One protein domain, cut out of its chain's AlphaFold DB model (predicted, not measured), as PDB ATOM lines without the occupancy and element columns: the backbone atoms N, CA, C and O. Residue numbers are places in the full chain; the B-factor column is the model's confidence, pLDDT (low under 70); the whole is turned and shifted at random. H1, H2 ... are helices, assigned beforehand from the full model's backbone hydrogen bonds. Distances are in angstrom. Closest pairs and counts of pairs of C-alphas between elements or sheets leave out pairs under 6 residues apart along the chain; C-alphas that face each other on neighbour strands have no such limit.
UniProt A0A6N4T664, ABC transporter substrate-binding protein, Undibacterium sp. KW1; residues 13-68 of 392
ATOM      1  N   GLU A  13       7.231 -34.559  23.420       74.38
ATOM      2  CA  GLU A  13       7.003 -34.054  24.771       74.38
ATOM      3  C   GLU A  13       5.521 -34.207  25.134       74.38
ATOM      4  O   GLU A  13       4.643 -33.732  24.419       74.38
ATOM      5  N   GLY A  14       5.223 -34.926  26.223       73.38
ATOM      6  CA  GLY A  14       3.839 -35.152  26.662       73.38
ATOM      7  C   GLY A  14       2.955 -35.889  25.643       73.38
ATOM      8  O   GLY A  14       1.751 -35.654  25.616       73.38
ATOM      9  N   GLY A  15       3.541 -36.742  24.792       77.56
ATOM     10  CA  GLY A  15       2.838 -37.444  23.706       77.56
ATOM     11  C   GLY A  15       2.599 -36.598  22.449       77.56
ATOM     12  O   GLY A  15       1.908 -37.044  21.534       77.56
ATOM     13  N   LEU A  16       3.153 -35.381  22.386       75.44
ATOM     14  CA  LEU A  16       3.112 -34.513  21.209       75.44
ATOM     15  C   LEU A  16       4.493 -34.452  20.556       75.44
ATOM     16  O   LEU A  16       5.479 -34.089  21.195       75.44
ATOM     17  N   GLN A  17       4.562 -34.766  19.263       82.75
ATOM     18  CA  GLN A  17       5.774 -34.599  18.468       82.75
ATOM     19  C   GLN A  17       5.892 -33.140  18.017       82.75
ATOM     20  O   GLN A  17       5.122 -32.681  17.170       82.75
ATOM     21  N   ALA A  18       6.867 -32.407  18.553       82.06
ATOM     22  CA  ALA A  18       7.159 -31.065  18.071       82.06
ATOM     23  C   ALA A  18       7.739 -31.125  16.639       82.06
ATOM     24  O   ALA A  18       8.525 -32.032  16.333       82.06
ATOM     25  N   PRO A  19       7.389 -30.175  15.753       79.94
ATOM     26  CA  PRO A  19       8.032 -30.045  14.449       79.94
ATOM     27  C   PRO A  19       9.458 -29.478  14.593       79.94
ATOM     28  O   PRO A  19       9.779 -28.853  15.604       79.94
ATOM     29  N   PRO A  20      10.353 -29.671  13.612       80.44
ATOM     30  CA  PRO A  20      11.629 -28.962  13.585       80.44
ATOM     31  C   PRO A  20      11.431 -27.447  13.379       80.44
ATOM     32  O   PRO A  20      10.499 -27.021  12.705       80.44
ATOM     33  N   LEU A  21      12.334 -26.642  13.941       78.88
ATOM     34  CA  LEU A  21      12.365 -25.176  13.835       78.88
ATOM     35  C   LEU A  21      13.024 -24.671  12.541       78.88
ATOM     36  O   LEU A  21      12.947 -23.481  12.248       78.88
ATOM     37  N   ALA A  22      13.701 -25.548  11.795       68.44
ATOM     38  CA  ALA A  22      14.449 -25.174  10.600       68.44
ATOM     39  C   ALA A  22      13.521 -24.608   9.506       68.44
ATOM     40  O   ALA A  22      12.536 -25.243   9.125       68.44
ATOM     41  N   GLY A  23      13.850 -23.424   8.976       67.38
ATOM     42  CA  GLY A  23      13.091 -22.778   7.904       67.38
ATOM     43  C   GLY A  23      13.413 -21.291   7.733       67.38
ATOM     44  O   GLY A  23      14.199 -20.716   8.474       67.38
ATOM     45  N   LYS A  24      12.793 -20.641   6.743       68.69
ATOM     46  CA  LYS A  24      12.800 -19.175   6.594       68.69
ATOM     47  C   LYS A  24      11.388 -18.650   6.853       68.69
ATOM     48  O   LYS A  24      10.649 -18.451   5.887       68.69
ATOM     49  N   PRO A  25      10.963 -18.518   8.124       76.69
ATOM     50  CA  PRO A  25       9.653 -17.963   8.416       76.69
ATOM     51  C   PRO A  25       9.579 -16.534   7.882       76.69
ATOM     52  O   PRO A  25      10.539 -15.770   7.962       76.69
ATOM     53  N   ASP A  26       8.432 -16.185   7.314       87.06
ATOM     54  CA  ASP A  26       8.186 -14.821   6.880       87.06
ATOM     55  C   ASP A  26       8.151 -13.887   8.098       87.06
ATOM     56  O   ASP A  26       7.479 -14.166   9.098       87.06
ATOM     57  N   ARG A  27       8.871 -12.768   7.996       90.69
ATOM     58  CA  ARG A  27       9.045 -11.804   9.085       90.69
ATOM     59  C   ARG A  27       7.709 -11.318   9.642       90.69
ATOM     60  O   ARG A  27       7.533 -11.254  10.856       90.69
ATOM     61  N   GLN A  28       6.766 -10.982   8.763       89.88
ATOM     62  CA  GLN A  28       5.480 -10.417   9.162       89.88
ATOM     63  C   GLN A  28       4.591 -11.463   9.842       89.88
ATOM     64  O   GLN A  28       3.858 -11.143  10.780       89.88
ATOM     65  N   HIS A  29       4.646 -12.716   9.393       89.44
ATOM     66  CA  HIS A  29       3.952 -13.817  10.056       89.44
ATOM     67  C   HIS A  29       4.549 -14.135  11.430       89.44
ATOM     68  O   HIS A  29       3.792 -14.287  12.387       89.44
ATOM     69  N   LEU A  30       5.880 -14.190  11.553       89.75
ATOM     70  CA  LEU A  30       6.539 -14.470  12.831       89.75
ATOM     71  C   LEU A  30       6.274 -13.361  13.856       89.75
ATOM     72  O   LEU A  30       5.930 -13.653  14.999       89.75
ATOM     73  N   GLN A  31       6.353 -12.097  13.435       92.00
ATOM     74  CA  GLN A  31       6.057 -10.952  14.295       92.00
ATOM     75  C   GLN A  31       4.629 -11.015  14.854       92.00
ATOM     76  O   GLN A  31       4.436 -10.898  16.062       92.00
ATOM     77  N   ARG A  32       3.628 -11.247  13.994       92.12
ATOM     78  CA  ARG A  32       2.219 -11.358  14.413       92.12
ATOM     79  C   ARG A  32       1.975 -12.547  15.338       92.12
ATOM     80  O   ARG A  32       1.181 -12.447  16.269       92.12
ATOM     81  N   ALA A  33       2.668 -13.660  15.115       91.69
ATOM     82  CA  ALA A  33       2.567 -14.820  15.989       91.69
ATOM     83  C   ALA A  33       3.120 -14.520  17.394       91.69
ATOM     84  O   ALA A  33       2.469 -14.860  18.378       91.69
ATOM     85  N   LEU A  34       4.281 -13.857  17.487       91.62
ATOM     86  CA  LEU A  34       4.957 -13.568  18.758       91.62
ATOM     87  C   LEU A  34       4.309 -12.427  19.552       91.62
ATOM     88  O   LEU A  34       4.216 -12.528  20.775       91.62
ATOM     89  N   LEU A  35       3.877 -11.357  18.876       91.50
ATOM     90  CA  LEU A  35       3.319 -10.160  19.517       91.50
ATOM     91  C   LEU A  35       1.798 -10.266  19.702       91.50
ATOM     92  O   LEU A  35       1.282 -10.089  20.807       91.50
ATOM     93  N   ASP A  36       1.082 -10.600  18.627       90.88
ATOM     94  CA  ASP A  36      -0.385 -10.521  18.578       90.88
ATOM     95  C   ASP A  36      -1.056 -11.876  18.859       90.88
ATOM     96  O   ASP A  36      -2.257 -11.950  19.134       90.88
ATOM     97  N   GLY A  37      -0.288 -12.968  18.814       92.00
ATOM     98  CA  GLY A  37      -0.814 -14.325  18.910       92.00
ATOM     99  C   GLY A  37      -1.640 -14.712  17.685       92.00
ATOM    100  O   GLY A  37      -2.626 -15.428  17.829       92.00
ATOM    101  N   VAL A  38      -1.286 -14.221  16.494       92.38
ATOM    102  CA  VAL A  38      -1.985 -14.529  15.236       92.38
ATOM    103  C   VAL A  38      -1.108 -15.420  14.362       92.38
ATOM    104  O   VAL A  38       0.001 -15.045  13.987       92.38
ATOM    105  N   GLY A  39      -1.608 -16.612  14.037       86.88
ATOM    106  CA  GLY A  39      -0.917 -17.594  13.209       86.88
ATOM    107  C   GLY A  39      -0.839 -17.204  11.730       86.88
ATOM    108  O   GLY A  39      -1.486 -16.265  11.262       86.88
ATOM    109  N   SER A  40      -0.069 -17.972  10.955       84.88
ATOM    110  CA  SER A  40       0.130 -17.741   9.514       84.88
ATOM    111  C   SER A  40      -1.147 -17.869   8.676       84.88
ATOM    112  O   SER A  40      -1.251 -17.263   7.616       84.88
ATOM    113  N   ASN A  41      -2.145 -18.598   9.173       87.69
ATOM    114  CA  ASN A  41      -3.483 -18.709   8.585       87.69
ATOM    115  C   ASN A  41      -4.428 -17.546   8.962       87.69
ATOM    116  O   ASN A  41      -5.598 -17.573   8.592       87.69
ATOM    117  N   GLY A  42      -3.953 -16.558   9.729       88.00
ATOM    118  CA  GLY A  42      -4.749 -15.424  10.202       88.00
ATOM    119  C   GLY A  42      -5.656 -15.721  11.401       88.00
ATOM    120  O   GLY A  42      -6.362 -14.820  11.845       88.00
ATOM    121  N   GLN A  43      -5.645 -16.943  11.945       93.00
ATOM    122  CA  GLN A  43      -6.397 -17.279  13.155       93.00
ATOM    123  C   GLN A  43      -5.592 -16.998  14.423       93.00
ATOM    124  O   GLN A  43      -4.362 -17.040  14.417       93.00
ATOM    125  N   PHE A  44      -6.294 -16.745  15.527       92.44
ATOM    126  CA  PHE A  44      -5.654 -16.647  16.833       92.44
ATOM    127  C   PHE A  44      -5.034 -17.988  17.233       92.44
ATOM    128  O   PHE A  44      -5.653 -19.046  17.111       92.44
ATOM    129  N   LEU A  45      -3.803 -17.926  17.728       88.44
ATOM    130  CA  LEU A  45      -3.130 -19.032  18.385       88.44
ATOM    131  C   LEU A  45      -3.851 -19.375  19.694       88.44
ATOM    132  O   LEU A  45      -4.614 -18.578  20.245       88.44
ATOM    133  N   HIS A  46      -3.598 -20.582  20.202       88.06
ATOM    134  CA  HIS A  46      -4.202 -21.048  21.446       88.06
ATOM    135  C   HIS A  46      -3.964 -20.030  22.585       88.06
ATOM    136  O   HIS A  46      -2.838 -19.557  22.713       88.06
ATOM    137  N   PRO A  47      -4.946 -19.726  23.459       87.06
ATOM    138  CA  PRO A  47      -4.792 -18.705  24.510       87.06
ATOM    139  C   PRO A  47      -3.628 -18.929  25.488       87.06
ATOM    140  O   PRO A  47      -3.200 -17.992  26.152       87.06
ATOM    141  N   LEU A  48      -3.130 -20.168  25.582       84.88
ATOM    142  CA  LEU A  48      -1.960 -20.544  26.389       84.88
ATOM    143  C   LEU A  48      -0.613 -20.325  25.679       84.88
ATOM    144  O   LEU A  48       0.428 -20.517  26.300       84.88
ATOM    145  N   MET A  49      -0.606 -19.959  24.394       81.25
ATOM    146  CA  MET A  49       0.622 -19.583  23.698       81.25
ATOM    147  C   MET A  49       1.117 -18.236  24.249       81.25
ATOM    148  O   MET A  49       0.346 -17.270  24.269       81.25
ATOM    149  N   PRO A  50       2.373 -18.147  24.719       83.56
ATOM    150  CA  PRO A  50       2.914 -16.917  25.281       83.56
ATOM    151  C   PRO A  50       3.040 -15.820  24.220       83.56
ATOM    152  O   PRO A  50       3.373 -16.086  23.066       83.56
ATOM    153  N   ARG A  51       2.801 -14.575  24.648       90.06
ATOM    154  CA  ARG A  51       3.103 -13.363  23.880       90.06
ATOM    155  C   ARG A  51       4.420 -12.802  24.382       90.06
ATOM    156  O   ARG A  51       4.627 -12.711  25.593       90.06
ATOM    157  N   TYR A  52       5.297 -12.447  23.460       88.94
ATOM    158  CA  TYR A  52       6.620 -11.931  23.775       88.94
ATOM    159  C   TYR A  52       6.664 -10.430  23.526       88.94
ATOM    160  O   TYR A  52       6.033  -9.926  22.603       88.94
ATOM    161  N   HIS A  53       7.438  -9.719  24.337       89.50
ATOM    162  CA  HIS A  53       7.890  -8.379  23.993       89.50
ATOM    163  C   HIS A  53       9.265  -8.522  23.351       89.50
ATOM    164  O   HIS A  53      10.212  -8.925  24.020       89.50
ATOM    165  N   ILE A  54       9.340  -8.252  22.053       89.06
ATOM    166  CA  ILE A  54      10.566  -8.298  21.257       89.06
ATOM    167  C   ILE A  54      10.611  -7.028  20.409       89.06
ATOM    168  O   ILE A  54       9.575  -6.603  19.886       89.06
ATOM    169  N   ASP A  55      11.773  -6.387  20.326       92.56
ATOM    170  CA  ASP A  55      11.939  -5.220  19.468       92.56
ATOM    171  C   ASP A  55      12.261  -5.626  18.017       92.56
ATOM    172  O   ASP A  55      12.286  -6.806  17.659       92.56
ATOM    173  N   ALA A  56      12.428  -4.636  17.140       89.31
ATOM    174  CA  ALA A  56      12.685  -4.904  15.731       89.31
ATOM    175  C   ALA A  56      14.060  -5.549  15.484       89.31
ATOM    176  O   ALA A  56      14.155  -6.379  14.584       89.31
ATOM    177  N   ALA A  57      15.083  -5.183  16.264       91.56
ATOM    178  CA  ALA A  57      16.443  -5.690  16.100       91.56
ATOM    179  C   ALA A  57      16.534  -7.148  16.567       91.56
ATOM    180  O   ALA A  57      16.989  -8.005  15.812       91.56
ATOM    181  N   ASP A  58      15.978  -7.454  17.740       92.00
ATOM    182  CA  ASP A  58      15.926  -8.816  18.275       92.00
ATOM    183  C   ASP A  58      15.102  -9.755  17.373       92.00
ATOM    184  O   ASP A  58      15.418 -10.938  17.224       92.00
ATOM    185  N   LEU A  59      14.031  -9.250  16.745       91.25
ATOM    186  CA  LEU A  59      13.245 -10.028  15.785       91.25
ATOM    187  C   LEU A  59      14.048 -10.350  14.517       91.25
ATOM    188  O   LEU A  59      13.937 -11.462  13.992       91.25
ATOM    189  N   ASP A  60      14.833  -9.394  14.022       90.06
ATOM    190  CA  ASP A  60      15.693  -9.597  12.857       90.06
ATOM    191  C   ASP A  60      16.823 -10.595  13.182       90.06
ATOM    192  O   ASP A  60      17.083 -11.500  12.381       90.06
ATOM    193  N   ASP A  61      17.398 -10.536  14.388       87.94
ATOM    194  CA  ASP A  61      18.373 -11.515  14.890       87.94
ATOM    195  C   ASP A  61      17.765 -12.918  15.033       87.94
ATOM    196  O   ASP A  61      18.358 -13.915  14.606       87.94
ATOM    197  N   LEU A  62      16.540 -13.024  15.562       88.81
ATOM    198  CA  LEU A  62      15.812 -14.292  15.642       88.81
ATOM    199  C   LEU A  62      15.552 -14.881  14.248       88.81
ATOM    200  O   LEU A  62      15.719 -16.085  14.047       88.81
ATOM    201  N   LEU A  63      15.156 -14.060  13.274       87.44
ATOM    202  CA  LEU A  63      14.956 -14.499  11.890       87.44
ATOM    203  C   LEU A  63      16.261 -14.964  11.248       87.44
ATOM    204  O   LEU A  63      16.280 -16.008  10.587       87.44
ATOM    205  N   ALA A  64      17.349 -14.225  11.466       84.19
ATOM    206  CA  ALA A  64      18.677 -14.615  11.017       84.19
ATOM    207  C   ALA A  64      19.064 -15.977  11.612       84.19
ATOM    208  O   ALA A  64      19.449 -16.877  10.860       84.19
ATOM    209  N   TYR A  65      18.852 -16.174  12.917       82.12
ATOM    210  CA  TYR A  65      19.103 -17.436  13.608       82.12
ATOM    211  C   TYR A  65      18.248 -18.595  13.072       82.12
ATOM    212  O   TYR A  65      18.789 -19.637  12.701       82.12
ATOM    213  N   LEU A  66      16.927 -18.425  12.948       84.69
ATOM    214  CA  LEU A  66      16.032 -19.460  12.408       84.69
ATOM    215  C   LEU A  66      16.381 -19.829  10.959       84.69
ATOM    216  O   LEU A  66      16.233 -20.981  10.560       84.69
ATOM    217  N   SER A  67      16.922 -18.886  10.186       77.38
ATOM    218  CA  SER A  67      17.365 -19.151   8.817       77.38
ATOM    219  C   SER A  67      18.604 -20.049   8.727       77.38
ATOM    220  O   SER A  67      18.901 -20.549   7.637       77.38
ATOM    221  N   VAL A  68      19.346 -20.233   9.824       72.88
ATOM    222  CA  VAL A  68      20.563 -21.062   9.884       72.88
ATOM    223  C   VAL A  68      20.455 -22.241  10.848       72.88
ATOM    224  O   VAL A  68      21.242 -23.178  10.730       72.88
TER     225      VAL A  68
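This is residues 13 to 68 of the 392 residues of the protein "ABC transporter substrate-binding protein" of Undibacterium sp. KW1 (UniProt A0A6N4T664). This domain has little regular structure: two short helices set steeply to each other, joined by a wide loop, with residues 13 to 20 sticking out as a free tail. The 56 printed residues hold H1 and H2, in that order, and no named strand; the class is all helix, with 20 residues in named elements. The whole is only just compact, close to loose, with a radius of gyration of the C-alphas of 12.1 A and spans of 34 by 24 by 20 A.

H2, residues 56 to 66, and H1, residues 27 to 35, only just touch, with 3 pairs of C-alphas within 8 A. Their closest C-alphas, those of Arg 27 and Leu 63, are 7.1 A apart. They run opposite ways at a steep tilt of 69 degrees, only just short of about perpendicular. In both helices every O i to N i+4 pair is within hydrogen-bond range.

H2 is 15.3 A long and ends at C-alpha 66, (16.032, -19.460, 12.408). H1 is 12.0 A long and begins at C-alpha 27, (9.045, -11.804, 9.085).

The C-alphas of Gly 15 and Ala 57, the two farthest apart, are 35.4 A apart. The link from H1 to H2 is long, 20 residues. The printed part has no cut; residues 22 to 24 have pLDDT under 70.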